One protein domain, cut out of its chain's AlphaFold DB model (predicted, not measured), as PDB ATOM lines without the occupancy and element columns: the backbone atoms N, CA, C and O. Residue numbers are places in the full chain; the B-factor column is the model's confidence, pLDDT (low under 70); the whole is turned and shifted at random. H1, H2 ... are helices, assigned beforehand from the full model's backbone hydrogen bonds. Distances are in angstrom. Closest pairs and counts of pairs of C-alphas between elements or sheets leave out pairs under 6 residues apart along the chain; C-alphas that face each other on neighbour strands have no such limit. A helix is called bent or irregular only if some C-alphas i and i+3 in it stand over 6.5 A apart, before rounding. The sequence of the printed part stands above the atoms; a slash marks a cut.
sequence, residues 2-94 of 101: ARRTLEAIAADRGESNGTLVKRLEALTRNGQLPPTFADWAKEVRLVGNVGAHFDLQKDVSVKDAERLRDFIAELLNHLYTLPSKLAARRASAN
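What this domain is: This is residues 2 to 94 of the 101 residues of the protein "DUF4145 domain-containing protein" of Caballeronia mineralivorans PML1(12) (UniProt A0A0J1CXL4). What is the main picture? One long bent helix, H4, makes the longest axis; H1 and H3 pack on part of its first arm, H4a, while H2 packs on H1 and H3, apart from H4a. Residues 86 to 94 stick out at one end. What is it made of? The printed part has 93 residues with four named helices, H1 to H4 in chain order, and no named strand: all helix. It is loose, a rod spanning 59 by 28 by 20 A, with radius of gyration of the C-alphas 15.4 A.

Where its parts are: Where is the longest helix? H4, residues 62 to 93, was assigned as one helix by its hydrogen bonds but is bent: C-alphas 79 and 82 are 6.9 A apart. Arm H4a, residues 62 to 79, begins at C-alpha (-16.485, -56.793, 15.798) and is 25.8 A long; arm H4b, residues 82 to 93, ends at (-3.587, -30.619, -16.458) and is 16.6 A long. Where are the others? H1 is residues 2 to 12, 15.4 A; H2 residues 20 to 29, 14.2 A; H3 residues 37 to 50, 20.7 A.

How they stand to each other: What touches H4a? H1, H3 and H4a form an up and down bundle, each running against the one before. Residues 68 to 72 alone touch H1, closest C-alphas Ala 2 and Leu 68 at 7.3 A; residues 64 to 71 alone touch H3 in a hairpin, Val 44 and Leu 68 at 6.9 A. Where is H2? It touches H1, closest C-alphas Glu 7 and Leu 20 at 6.0 A, and H3 in a hairpin, Glu 25 and Ala 38 at 6.1 A. How are the backbones? Every O i to N i+4 pair is within hydrogen-bond range in H1, H2, H4a and H4b, but 7 of 10 in H3.

The domain as a whole: How far does it reach? The C-alphas farthest apart, Leu 56 and Asn 94, are 59.2 A apart. Is it whole and sure? The printed part has no cut, and H3 to H4 is the long link, 11 residues. Residues 38 to 39, 41 to 60 and 94 are under 70 in pLDDT.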
ATOM      1  N   ALA A   2      -4.488 -58.844   9.410       75.94
ATOM      2  CA  ALA A   2      -4.224 -57.396   9.450       75.94
ATOM      3  C   ALA A   2      -2.796 -56.976   9.860       75.94
ATOM      4  O   ALA A   2      -2.164 -56.168   9.185       75.94
ATOM      5  N   ARG A   3      -2.236 -57.575  10.922       79.94
ATOM      6  CA  ARG A   3      -0.849 -57.301  11.340       79.94
ATOM      7  C   ARG A   3       0.171 -57.590  10.233       79.94
ATOM      8  O   ARG A   3       1.064 -56.785  10.009       79.94
ATOM      9  N   ARG A   4       0.029 -58.727   9.541       84.50
ATOM     10  CA  ARG A   4       0.937 -59.128   8.454       84.50
ATOM     11  C   ARG A   4       0.841 -58.169   7.271       84.50
ATOM     12  O   ARG A   4       1.866 -57.826   6.699       84.50
ATOM     13  N   THR A   5      -0.361 -57.684   6.962       86.38
ATOM     14  CA  THR A   5      -0.570 -56.636   5.954       86.38
ATOM     15  C   THR A   5       0.190 -55.360   6.313       86.38
ATOM     16  O   THR A   5       0.905 -54.821   5.478       86.38
ATOM     17  N   LEU A   6       0.099 -54.904   7.564       86.69
ATOM     18  CA  LEU A   6       0.812 -53.708   8.022       86.69
ATOM     19  C   LEU A   6       2.336 -53.896   8.031       86.69
ATOM     20  O   LEU A   6       3.065 -52.982   7.659       86.69
ATOM     21  N   GLU A   7       2.821 -55.080   8.412       88.56
ATOM     22  CA  GLU A   7       4.247 -55.428   8.325       88.56
ATOM     23  C   GLU A   7       4.749 -55.400   6.874       88.56
ATOM     24  O   GLU A   7       5.838 -54.883   6.626       88.56
ATOM     25  N   ALA A   8       3.951 -55.902   5.925       91.75
ATOM     26  CA  ALA A   8       4.274 -55.876   4.500       91.75
ATOM     27  C   ALA A   8       4.275 -54.447   3.936       91.75
ATOM     28  O   ALA A   8       5.219 -54.073   3.249       91.75
ATOM     29  N   ILE A   9       3.274 -53.627   4.279       91.44
ATOM     30  CA  ILE A   9       3.221 -52.210   3.883       91.44
ATOM     31  C   ILE A   9       4.433 -51.453   4.429       91.44
ATOM     32  O   ILE A   9       5.058 -50.689   3.703       91.44
ATOM     33  N   ALA A  10       4.788 -51.663   5.698       90.81
ATOM     34  CA  ALA A  10       5.944 -51.000   6.282       90.81
ATOM     35  C   ALA A  10       7.251 -51.405   5.586       90.81
ATOM     36  O   ALA A  10       8.072 -50.542   5.287       90.81
ATOM     37  N   ALA A  11       7.411 -52.694   5.271       94.31
ATOM     38  CA  ALA A  11       8.570 -53.188   4.537       94.31
ATOM     39  C   ALA A  11       8.654 -52.606   3.115       94.31
ATOM     40  O   ALA A  11       9.737 -52.189   2.712       94.31
ATOM     41  N   ASP A  12       7.530 -52.513   2.396       95.25
ATOM     42  CA  ASP A  12       7.447 -51.858   1.079       95.25
ATOM     43  C   ASP A  12       7.897 -50.390   1.141       95.25
ATOM     44  O   ASP A  12       8.596 -49.894   0.261       95.25
ATOM     45  N   ARG A  13       7.587 -49.710   2.250       92.81
ATOM     46  CA  ARG A  13       7.974 -48.316   2.510       92.81
ATOM     47  C   ARG A  13       9.364 -48.127   3.115       92.81
ATOM     48  O   ARG A  13       9.695 -47.019   3.539       92.81
ATOM     49  N   GLY A  14      10.180 -49.181   3.114       94.38
ATOM     50  CA  GLY A  14      11.580 -49.154   3.544       94.38
ATOM     51  C   GLY A  14      11.804 -49.448   5.029       94.38
ATOM     52  O   GLY A  14      12.946 -49.494   5.475       94.38
ATOM     53  N   GLU A  15      10.746 -49.705   5.798       93.62
ATOM     54  CA  GLU A  15      10.815 -49.965   7.237       93.62
ATOM     55  C   GLU A  15      10.631 -51.460   7.528       93.62
ATOM     56  O   GLU A  15       9.541 -51.948   7.840       93.62
ATOM     57  N   SER A  16      11.719 -52.224   7.423       92.56
ATOM     58  CA  SER A  16      11.719 -53.691   7.566       92.56
ATOM     59  C   SER A  16      12.287 -54.199   8.895       92.56
ATOM     60  O   SER A  16      12.223 -55.400   9.169       92.56
ATOM     61  N   ASN A  17      12.795 -53.308   9.749       90.12
ATOM     62  CA  ASN A  17      13.512 -53.665  10.971       90.12
ATOM     63  C   ASN A  17      12.716 -53.344  12.240       90.12
ATOM     64  O   ASN A  17      11.960 -52.379  12.316       90.12
ATOM     65  N   GLY A  18      12.894 -54.167  13.274       87.75
ATOM     66  CA  GLY A  18      12.236 -53.973  14.568       87.75
ATOM     67  C   GLY A  18      10.736 -54.291  14.566       87.75
ATOM     68  O   GLY A  18      10.212 -54.951  13.663       87.75
ATOM     69  N   THR A  19      10.050 -53.854  15.626       87.38
ATOM     70  CA  THR A  19       8.617 -54.107  15.838       87.38
ATOM     71  C   THR A  19       7.760 -53.283  14.879       87.38
ATOM     72  O   THR A  19       8.154 -52.188  14.485       87.38
ATOM     73  N   LEU A  20       6.552 -53.763  14.555       84.50
ATOM     74  CA  LEU A  20       5.608 -53.037  13.694       84.50
ATOM     75  C   LEU A  20       5.390 -51.584  14.150       84.50
ATOM     76  O   LEU A  20       5.355 -50.674  13.337       84.50
ATOM     77  N   VAL A  21       5.325 -51.365  15.461       83.62
ATOM     78  CA  VAL A  21       5.174 -50.037  16.069       83.62
ATOM     79  C   VAL A  21       6.340 -49.125  15.698       83.62
ATOM     80  O   VAL A  21       6.114 -48.033  15.196       83.62
ATOM     81  N   LYS A  22       7.581 -49.600  15.868       87.31
ATOM     82  CA  LYS A  22       8.782 -48.825  15.527       87.31
ATOM     83  C   LYS A  22       8.846 -48.488  14.039       87.31
ATOM     84  O   LYS A  22       9.283 -47.397  13.689       87.31
ATOM     85  N   ARG A  23       8.395 -49.409  13.184       89.12
ATOM     86  CA  ARG A  23       8.313 -49.197  11.734       89.12
ATOM     87  C   ARG A  23       7.290 -48.116  11.387       89.12
ATOM     88  O   ARG A  23       7.612 -47.196  10.652       89.12
ATOM     89  N   LEU A  24       6.086 -48.178  11.961       85.62
ATOM     90  CA  LEU A  24       5.050 -47.159  11.742       85.62
ATOM     91  C   LEU A  24       5.487 -45.779  12.256       85.62
ATOM     92  O   LEU A  24       5.315 -44.785  11.557       85.62
ATOM     93  N   GLU A  25       6.128 -45.714  13.426       86.25
ATOM     94  CA  GLU A  25       6.721 -44.471  13.936       86.25
ATOM     95  C   GLU A  25       7.808 -43.924  13.002       86.25
ATOM     96  O   GLU A  25       7.913 -42.713  12.826       86.25
ATOM     97  N   ALA A  26       8.624 -44.795  12.403       90.31
ATOM     98  CA  ALA A  26       9.641 -44.389  11.441       90.31
ATOM     99  C   ALA A  26       9.020 -43.811  10.163       90.31
ATOM    100  O   ALA A  26       9.438 -42.741   9.728       90.31
ATOM    101  N   LEU A  27       7.954 -44.421   9.634       90.12
ATOM    102  CA  LEU A  27       7.204 -43.859   8.505       90.12
ATOM    103  C   LEU A  27       6.633 -42.469   8.814       90.12
ATOM    104  O   LEU A  27       6.698 -41.581   7.963       90.12
ATOM    105  N   THR A  28       6.127 -42.253  10.030       88.56
ATOM    106  CA  THR A  28       5.684 -40.925  10.477       88.56
ATOM    107  C   THR A  28       6.848 -39.939  10.569       88.56
ATOM    108  O   THR A  28       6.752 -38.832  10.043       88.56
ATOM    109  N   ARG A  29       7.974 -40.325  11.187       89.62
ATOM    110  CA  ARG A  29       9.170 -39.464  11.284       89.62
ATOM    111  C   ARG A  29       9.735 -39.089   9.914       89.62
ATOM    112  O   ARG A  29      10.196 -37.968   9.742       89.62
ATOM    113  N   ASN A  30       9.654 -40.000   8.949       90.69
ATOM    114  CA  ASN A  30      10.126 -39.796   7.580       90.69
ATOM    115  C   ASN A  30       9.116 -39.019   6.712       90.69
ATOM    116  O   ASN A  30       9.310 -38.901   5.505       90.69
ATOM    117  N   GLY A  31       8.019 -38.523   7.297       89.56
ATOM    118  CA  GLY A  31       7.000 -37.740   6.596       89.56
ATOM    119  C   GLY A  31       6.147 -38.542   5.612       89.56
ATOM    120  O   GLY A  31       5.375 -37.952   4.861       89.56
ATOM    121  N   GLN A  32       6.259 -39.875   5.607       90.56
ATOM    122  CA  GLN A  32       5.432 -40.743   4.764       90.56
ATOM    123  C   GLN A  32       4.028 -40.942   5.341       90.56
ATOM    124  O   GLN A  32       3.111 -41.299   4.605       90.56
ATOM    125  N   LEU A  33       3.866 -40.732   6.651       87.12
ATOM    126  CA  LEU A  33       2.581 -40.760   7.341       87.12
ATOM    127  C   LEU A  33       2.383 -39.489   8.176       87.12
ATOM    128  O   LEU A  33       3.335 -39.017   8.803       87.12
ATOM    129  N   PRO A  34       1.151 -38.963   8.268       84.62
ATOM    130  CA  PRO A  34       0.828 -37.874   9.178       84.62
ATOM    131  C   PRO A  34       1.107 -38.250  10.644       84.62
ATOM    132  O   PRO A  34       0.954 -39.415  11.016       84.62
ATOM    133  N   PRO A  35       1.422 -37.283  11.525       80.81
ATOM    134  CA  PRO A  35       1.599 -37.534  12.960       80.81
ATOM    135  C   PRO A  35       0.404 -38.225  13.628       80.81
ATOM    136  O   PRO A  35       0.584 -39.047  14.522       80.81
ATOM    137  N   THR A  36      -0.810 -37.960  13.140       77.69
ATOM    138  CA  THR A  36      -2.053 -38.576  13.623       77.69
ATOM    139  C   THR A  36      -2.105 -40.095  13.414       77.69
ATOM    140  O   THR A  36      -2.851 -40.773  14.115       77.69
ATOM    141  N   PHE A  37      -1.287 -40.666  12.520       75.81
ATOM    142  CA  PHE A  37      -1.196 -42.121  12.325       75.81
ATOM    143  C   PHE A  37      -0.462 -42.845  13.462       75.81
ATOM    144  O   PHE A  37      -0.682 -44.042  13.662       75.81
ATOM    145  N   ALA A  38       0.377 -42.151  14.237       68.00
ATOM    146  CA  ALA A  38       1.083 -42.758  15.366       68.00
ATOM    147  C   ALA A  38       0.116 -43.209  16.477       68.00
ATOM    148  O   ALA A  38       0.356 -44.221  17.139       68.00
ATOM    149  N   ASP A  39      -1.011 -42.513  16.642       68.31
ATOM    150  CA  ASP A  39      -2.052 -42.910  17.592       68.31
ATOM    151  C   ASP A  39      -2.787 -44.174  17.142       68.31
ATOM    152  O   ASP A  39      -3.078 -45.049  17.955       68.31
ATOM    153  N   TRP A  40      -2.968 -44.347  15.836       71.94
ATOM    154  CA  TRP A  40      -3.617 -45.526  15.268       71.94
ATOM    155  C   TRP A  40      -2.709 -46.765  15.308       71.94
ATOM    156  O   TRP A  40      -3.185 -47.890  15.453       71.94
ATOM    157  N   ALA A  41      -1.384 -46.587  15.286       66.81
ATOM    158  CA  ALA A  41      -0.431 -47.679  15.500       66.81
ATOM    159  C   ALA A  41      -0.570 -48.338  16.892       66.81
ATOM    160  O   ALA A  41      -0.238 -49.518  17.055       66.81
ATOM    161  N   LYS A  42      -1.078 -47.609  17.899       67.38
ATOM    162  CA  LYS A  42      -1.363 -48.149  19.241       67.38
ATOM    163  C   LYS A  42      -2.566 -49.100  19.214       67.38
ATOM    164  O   LYS A  42      -2.490 -50.173  19.816       67.38
ATOM    165  N   GLU A  43      -3.600 -48.779  18.439       67.69
ATOM    166  CA  GLU A  43      -4.792 -49.623  18.236       67.69
ATOM    167  C   GLU A  43      -4.436 -50.979  17.607       67.69
ATOM    168  O   GLU A  43      -4.911 -52.035  18.029       67.69
ATOM    169  N   VAL A  44      -3.485 -50.987  16.669       67.88
ATOM    170  CA  VAL A  44      -2.966 -52.220  16.049       67.88
ATOM    171  C   VAL A  44      -2.355 -53.174  17.083       67.88
ATOM    172  O   VAL A  44      -2.477 -54.394  16.946       67.88
ATOM    173  N   ARG A  45      -1.689 -52.651  18.124       66.81
ATOM    174  CA  ARG A  45      -1.115 -53.485  19.196       66.81
ATOM    175  C   ARG A  45      -2.196 -54.122  20.057       66.81
ATOM    176  O   ARG A  45      -2.022 -55.271  20.458       66.81
ATOM    177  N   LEU A  46      -3.268 -53.382  20.348       62.03
ATOM    178  CA  LEU A  46      -4.376 -53.860  21.174       62.03
ATOM    179  C   LEU A  46      -5.067 -55.046  20.497       62.03
ATOM    180  O   LEU A  46      -5.200 -56.103  21.105       62.03
ATOM    181  N   VAL A  47      -5.371 -54.930  19.204       58.81
ATOM    182  CA  VAL A  47      -6.047 -56.003  18.455       58.81
ATOM    183  C   VAL A  47      -5.088 -57.137  18.073       58.81
ATOM    184  O   VAL A  47      -5.458 -58.308  18.098       58.81
ATOM    185  N   GLY A  48      -3.830 -56.823  17.752       58.50
ATOM    186  CA  GLY A  48      -2.842 -57.813  17.321       58.50
ATOM    187  C   GLY A  48      -2.336 -58.747  18.425       58.50
ATOM    188  O   GLY A  48      -1.951 -59.871  18.111       58.50
ATOM    189  N   ASN A  49      -2.322 -58.303  19.686       54.81
ATOM    190  CA  ASN A  49      -1.912 -59.138  20.821       54.81
ATOM    191  C   ASN A  49      -3.093 -59.889  21.458       54.81
ATOM    192  O   ASN A  49      -2.892 -60.997  21.944       54.81
ATOM    193  N   VAL A  50      -4.304 -59.322  21.427       53.75
ATOM    194  CA  VAL A  50      -5.514 -59.959  21.975       53.75
ATOM    195  C   VAL A  50      -6.144 -60.930  20.972       53.75
ATOM    196  O   VAL A  50      -6.548 -62.015  21.348       53.75
ATOM    197  N   GLY A  51      -6.136 -60.634  19.670       52.50
ATOM    198  CA  GLY A  51      -6.687 -61.546  18.656       52.50
ATOM    199  C   GLY A  51      -5.828 -62.783  18.350       52.50
ATOM    200  O   GLY A  51      -6.266 -63.647  17.595       52.50
ATOM    201  N   ALA A  52      -4.598 -62.860  18.874       52.44
ATOM    202  CA  ALA A  52      -3.671 -63.983  18.668       52.44
ATOM    203  C   ALA A  52      -3.519 -64.889  19.903       52.44
ATOM    204  O   ALA A  52      -3.034 -66.012  19.776       52.44
ATOM    205  N   HIS A  53      -3.941 -64.418  21.076       51.41
ATOM    206  CA  HIS A  53      -4.054 -65.220  22.285       51.41
ATOM    207  C   HIS A  53      -5.538 -65.409  22.575       51.41
ATOM    208  O   HIS A  53      -6.252 -64.432  22.742       51.41
ATOM    209  N   PHE A  54      -6.007 -66.654  22.629       46.19
ATOM    210  CA  PHE A  54      -7.341 -66.971  23.134       46.19
ATOM    211  C   PHE A  54      -7.358 -66.694  24.645       46.19
ATOM    212  O   PHE A  54      -7.159 -67.591  25.460       46.19
ATOM    213  N   ASP A  55      -7.463 -65.422  25.012       52.06
ATOM    214  CA  ASP A  55      -7.583 -64.971  26.388       52.06
ATOM    215  C   ASP A  55      -9.072 -64.786  26.680       52.06
ATOM    216  O   ASP A  55      -9.705 -63.858  26.180       52.06
ATOM    217  N   LEU A  56      -9.636 -65.692  27.482       52.25
ATOM    218  CA  LEU A  56     -11.057 -65.727  27.854       52.25
ATOM    219  C   LEU A  56     -11.548 -64.433  28.539       52.25
ATOM    220  O   LEU A  56     -12.744 -64.291  28.778       52.25
ATOM    221  N   GLN A  57     -10.647 -63.506  28.888       51.50
ATOM    222  CA  GLN A  57     -10.972 -62.236  29.542       51.50
ATOM    223  C   GLN A  57     -10.856 -60.995  28.646       51.50
ATOM    224  O   GLN A  57     -11.221 -59.900  29.083       51.50
ATOM    225  N   LYS A  58     -10.363 -61.123  27.408       56.31
ATOM    226  CA  LYS A  58     -10.267 -60.005  26.457       56.31
ATOM    227  C   LYS A  58     -10.736 -60.456  25.082       56.31
ATOM    228  O   LYS A  58      -9.951 -60.954  24.285       56.31
ATOM    229  N   ASP A  59     -12.011 -60.235  24.792       59.47
ATOM    230  CA  ASP A  59     -12.543 -60.447  23.449       59.47
ATOM    231  C   ASP A  59     -12.213 -59.264  22.532       59.47
ATOM    232  O   ASP A  59     -12.368 -58.097  22.899       59.47
ATOM    233  N   VAL A  60     -11.782 -59.574  21.307       66.56
ATOM    234  CA  VAL A  60     -11.767 -58.603  20.207       66.56
ATOM    235  C   VAL A  60     -13.206 -58.427  19.743       66.56
ATOM    236  O   VAL A  60     -13.818 -59.369  19.241       66.56
ATOM    237  N   SER A  61     -13.755 -57.221  19.879       75.94
ATOM    238  CA  SER A  61     -15.105 -56.960  19.384       75.94
ATOM    239  C   SER A  61     -15.116 -56.844  17.856       75.94
ATOM    240  O   SER A  61     -14.119 -56.482  17.227       75.94
ATOM    241  N   VAL A  62     -16.279 -57.071  17.235       79.88
ATOM    242  CA  VAL A  62     -16.485 -56.793  15.798       79.88
ATOM    243  C   VAL A  62     -16.084 -55.353  15.461       79.88
ATOM    244  O   VAL A  62     -15.433 -55.107  14.447       79.88
ATOM    245  N   LYS A  63     -16.379 -54.413  16.363       79.62
ATOM    246  CA  LYS A  63     -16.042 -52.995  16.216       79.62
ATOM    247  C   LYS A  63     -14.533 -52.751  16.153       79.62
ATOM    248  O   LYS A  63     -14.085 -51.867  15.427       79.62
ATOM    249  N   ASP A  64     -13.739 -53.528  16.882       77.00
ATOM    250  CA  ASP A  64     -12.278 -53.420  16.839       77.00
ATOM    251  C   ASP A  64     -11.719 -53.956  15.517       77.00
ATOM    252  O   ASP A  64     -10.806 -53.363  14.937       77.00
ATOM    253  N   ALA A  65     -12.310 -55.032  14.988       79.06
ATOM    254  CA  ALA A  65     -11.969 -55.548  13.666       79.06
ATOM    255  C   ALA A  65     -12.324 -54.550  12.547       79.06
ATOM    256  O   ALA A  65     -11.524 -54.345  11.633       79.06
ATOM    257  N   GLU A  66     -13.483 -53.894  12.636       83.88
ATOM    258  CA  GLU A  66     -13.900 -52.841  11.702       83.88
ATOM    259  C   GLU A  66     -12.957 -51.639  11.746       83.88
ATOM    260  O   GLU A  66     -12.455 -51.222  10.704       83.88
ATOM    261  N   ARG A  67     -12.617 -51.147  12.944       82.00
ATOM    262  CA  ARG A  67     -11.640 -50.057  13.117       82.00
ATOM    263  C   ARG A  67     -10.289 -50.392  12.492       82.00
ATOM    264  O   ARG A  67      -9.678 -49.545  11.845       82.00
ATOM    265  N   LEU A  68      -9.827 -51.632  12.652       80.50
ATOM    266  CA  LEU A  68      -8.566 -52.085  12.074       80.50
ATOM    267  C   LEU A  68      -8.627 -52.195  10.544       80.50
ATOM    268  O   LEU A  68      -7.663 -51.841   9.862       80.50
ATOM    269  N   ARG A  69      -9.747 -52.675   9.995       85.69
ATOM    270  CA  ARG A  69      -9.985 -52.689   8.545       85.69
ATOM    271  C   ARG A  69      -9.947 -51.266   7.991       85.69
ATOM    272  O   ARG A  69      -9.238 -51.023   7.017       85.69
ATOM    273  N   ASP A  70     -10.670 -50.348   8.620       87.00
ATOM    274  CA  ASP A  70     -10.783 -48.960   8.168       87.00
ATOM    275  C   ASP A  70      -9.431 -48.242   8.264       87.00
ATOM    276  O   ASP A  70      -9.042 -47.525   7.343       87.00
ATOM    277  N   PHE A  71      -8.645 -48.532   9.304       84.25
ATOM    278  CA  PHE A  71      -7.260 -48.073   9.403       84.25
ATOM    279  C   PHE A  71      -6.396 -48.527   8.224       84.25
ATOM    280  O   PHE A  71      -5.693 -47.716   7.623       84.25
ATOM    281  N   ILE A  72      -6.429 -49.820   7.887       86.94
ATOM    282  CA  ILE A  72      -5.647 -50.355   6.764       86.94
ATOM    283  C   ILE A  72      -6.099 -49.711   5.450       86.94
ATOM    284  O   ILE A  72      -5.254 -49.372   4.621       86.94
ATOM    285  N   ALA A  73      -7.405 -49.517   5.263       90.44
ATOM    286  CA  ALA A  73      -7.945 -48.857   4.082       90.44
ATOM    287  C   ALA A  73      -7.435 -47.413   3.954       90.44
ATOM    288  O   ALA A  73      -6.967 -47.028   2.880       90.44
ATOM    289  N   GLU A  74      -7.446 -46.638   5.042       89.31
ATOM    290  CA  GLU A  74      -6.952 -45.258   5.024       89.31
ATOM    291  C   GLU A  74      -5.434 -45.196   4.823       89.31
ATOM    292  O   GLU A  74      -4.933 -44.366   4.067       89.31
ATOM    293  N   LEU A  75      -4.689 -46.129   5.421       87.75
ATOM    294  CA  LEU A  75      -3.247 -46.253   5.211       87.75
ATOM    295  C   LEU A  75      -2.918 -46.502   3.732       87.75
ATOM    296  O   LEU A  75      -2.064 -45.825   3.159       87.75
ATOM    297  N   LEU A  76      -3.610 -47.452   3.097       91.75
ATOM    298  CA  LEU A  76      -3.448 -47.743   1.672       91.75
ATOM    299  C   LEU A  76      -3.851 -46.545   0.806       91.75
ATOM    300  O   LEU A  76      -3.178 -46.232  -0.181       91.75
ATOM    301  N   ASN A  77      -4.926 -45.852   1.185       93.38
ATOM    302  CA  ASN A  77      -5.368 -44.654   0.494       93.38
ATOM    303  C   ASN A  77      -4.295 -43.560   0.531       93.38
ATOM    304  O   ASN A  77      -3.920 -43.041  -0.520       93.38
ATOM    305  N   HIS A  78      -3.763 -43.258   1.713       91.06
ATOM    306  CA  HIS A  78      -2.748 -42.229   1.903       91.06
ATOM    307  C   HIS A  78      -1.444 -42.555   1.171       91.06
ATOM    308  O   HIS A  78      -0.867 -41.698   0.505       91.06
ATOM    309  N   LEU A  79      -0.989 -43.804   1.265       91.12
ATOM    310  CA  LEU A  79       0.302 -44.214   0.732       91.12
ATOM    311  C   LEU A  79       0.281 -44.426  -0.789       91.12
ATOM    312  O   LEU A  79       1.262 -44.088  -1.455       91.12
ATOM    313  N   TYR A  80      -0.791 -44.984  -1.356       94.31
ATOM    314  CA  TYR A  80      -0.809 -45.428  -2.759       94.31
ATOM    315  C   TYR A  80      -1.872 -44.707  -3.590       94.31
ATOM    316  O   TYR A  80      -1.558 -44.102  -4.620       94.31
ATOM    317  N   THR A  81      -3.129 -44.739  -3.148       96.06
ATOM    318  CA  THR A  81      -4.263 -44.269  -3.958       96.06
ATOM    319  C   THR A  81      -4.239 -42.759  -4.170       96.06
ATOM    320  O   THR A  81      -4.393 -42.290  -5.299       96.06
ATOM    321  N   LEU A  82      -4.059 -41.978  -3.105       94.38
ATOM    322  CA  LEU A  82      -4.072 -40.521  -3.167       94.38
ATOM    323  C   LEU A  82      -2.880 -39.977  -3.974       94.38
ATOM    324  O   LEU A  82      -3.131 -39.199  -4.898       94.38
ATOM    325  N   PRO A  83      -1.622 -40.408  -3.743       93.38
ATOM    326  CA  PRO A  83      -0.494 -40.003  -4.581       93.38
ATOM    327  C   PRO A  83      -0.707 -40.332  -6.062       93.38
ATOM    328  O   PRO A  83      -0.468 -39.478  -6.915       93.38
ATOM    329  N   SER A  84      -1.237 -41.520  -6.374       95.56
ATOM    330  CA  SER A  84      -1.555 -41.921  -7.751       95.56
ATOM    331  C   SER A  84      -2.611 -41.009  -8.393       95.56
ATOM    332  O   SER A  84      -2.400 -40.484  -9.489       95.56
ATOM    333  N   LYS A  85      -3.714 -40.728  -7.686       95.44
ATOM    334  CA  LYS A  85      -4.763 -39.806  -8.156       95.44
ATOM    335  C   LYS A  85      -4.222 -38.396  -8.404       95.44
ATOM    336  O   LYS A  85      -4.591 -37.766  -9.393       95.44
ATOM    337  N   LEU A  86      -3.358 -37.894  -7.523       94.69
ATOM    338  CA  LEU A  86      -2.745 -36.572  -7.675       94.69
ATOM    339  C   LEU A  86      -1.786 -36.526  -8.869       94.69
ATOM    340  O   LEU A  86      -1.819 -35.558  -9.630       94.69
ATOM    341  N   ALA A  87      -0.981 -37.570  -9.071       94.06
ATOM    342  CA  ALA A  87      -0.101 -37.683 -10.232       94.06
ATOM    343  C   ALA A  87      -0.897 -37.698 -11.548       94.06
ATOM    344  O   ALA A  87      -0.568 -36.951 -12.469       94.06
ATOM    345  N   ALA A  88      -1.991 -38.467 -11.606       93.12
ATOM    346  CA  ALA A  88      -2.874 -38.512 -12.771       93.12
ATOM    347  C   ALA A  88      -3.489 -37.138 -13.087       93.12
ATOM    348  O   ALA A  88      -3.465 -36.702 -14.235       93.12
ATOM    349  N   ARG A  89      -3.972 -36.411 -12.069       93.00
ATOM    350  CA  ARG A  89      -4.520 -35.052 -12.248       93.00
ATOM    351  C   ARG A  89      -3.485 -34.067 -12.787       93.00
ATOM    352  O   ARG A  89      -3.804 -33.295 -13.684       93.00
ATOM    353  N   ARG A  90      -2.249 -34.106 -12.275       89.81
ATOM    354  CA  ARG A  90      -1.149 -33.261 -12.778       89.81
ATOM    355  C   ARG A  90      -0.803 -33.582 -14.233       89.81
ATOM    356  O   ARG A  90      -0.567 -32.670 -15.015       89.81
ATOM    357  N   ALA A  91      -0.804 -34.861 -14.602       89.38
ATOM    358  CA  ALA A  91      -0.524 -35.284 -15.971       89.38
ATOM    359  C   ALA A  91      -1.603 -34.823 -16.966       89.38
ATOM    360  O   ALA A  91      -1.262 -34.433 -18.081       89.38
ATOM    361  N   SER A  92      -2.880 -34.839 -16.570       82.38
ATOM    362  CA  SER A  92      -3.979 -34.329 -17.402       82.38
ATOM    363  C   SER A  92      -3.960 -32.806 -17.527       82.38
ATOM    364  O   SER A  92      -4.118 -32.300 -18.630       82.38
ATOM    365  N   ALA A  93      -3.682 -32.082 -16.437       75.81
ATOM    366  CA  ALA A  93      -3.587 -30.619 -16.458       75.81
ATOM    367  C   ALA A  93      -2.488 -30.108 -17.412       75.81
ATOM    368  O   ALA A  93      -2.690 -29.123 -18.108       75.81
ATOM    369  N   ASN A  94      -1.356 -30.814 -17.518       65.06
ATOM    370  CA  ASN A  94      -0.280 -30.465 -18.457       65.06
ATOM    371  C   ASN A  94      -0.597 -30.762 -19.935       65.06
ATOM    372  O   ASN A  94       0.183 -30.374 -20.802       65.06
TER     373      ASN A  94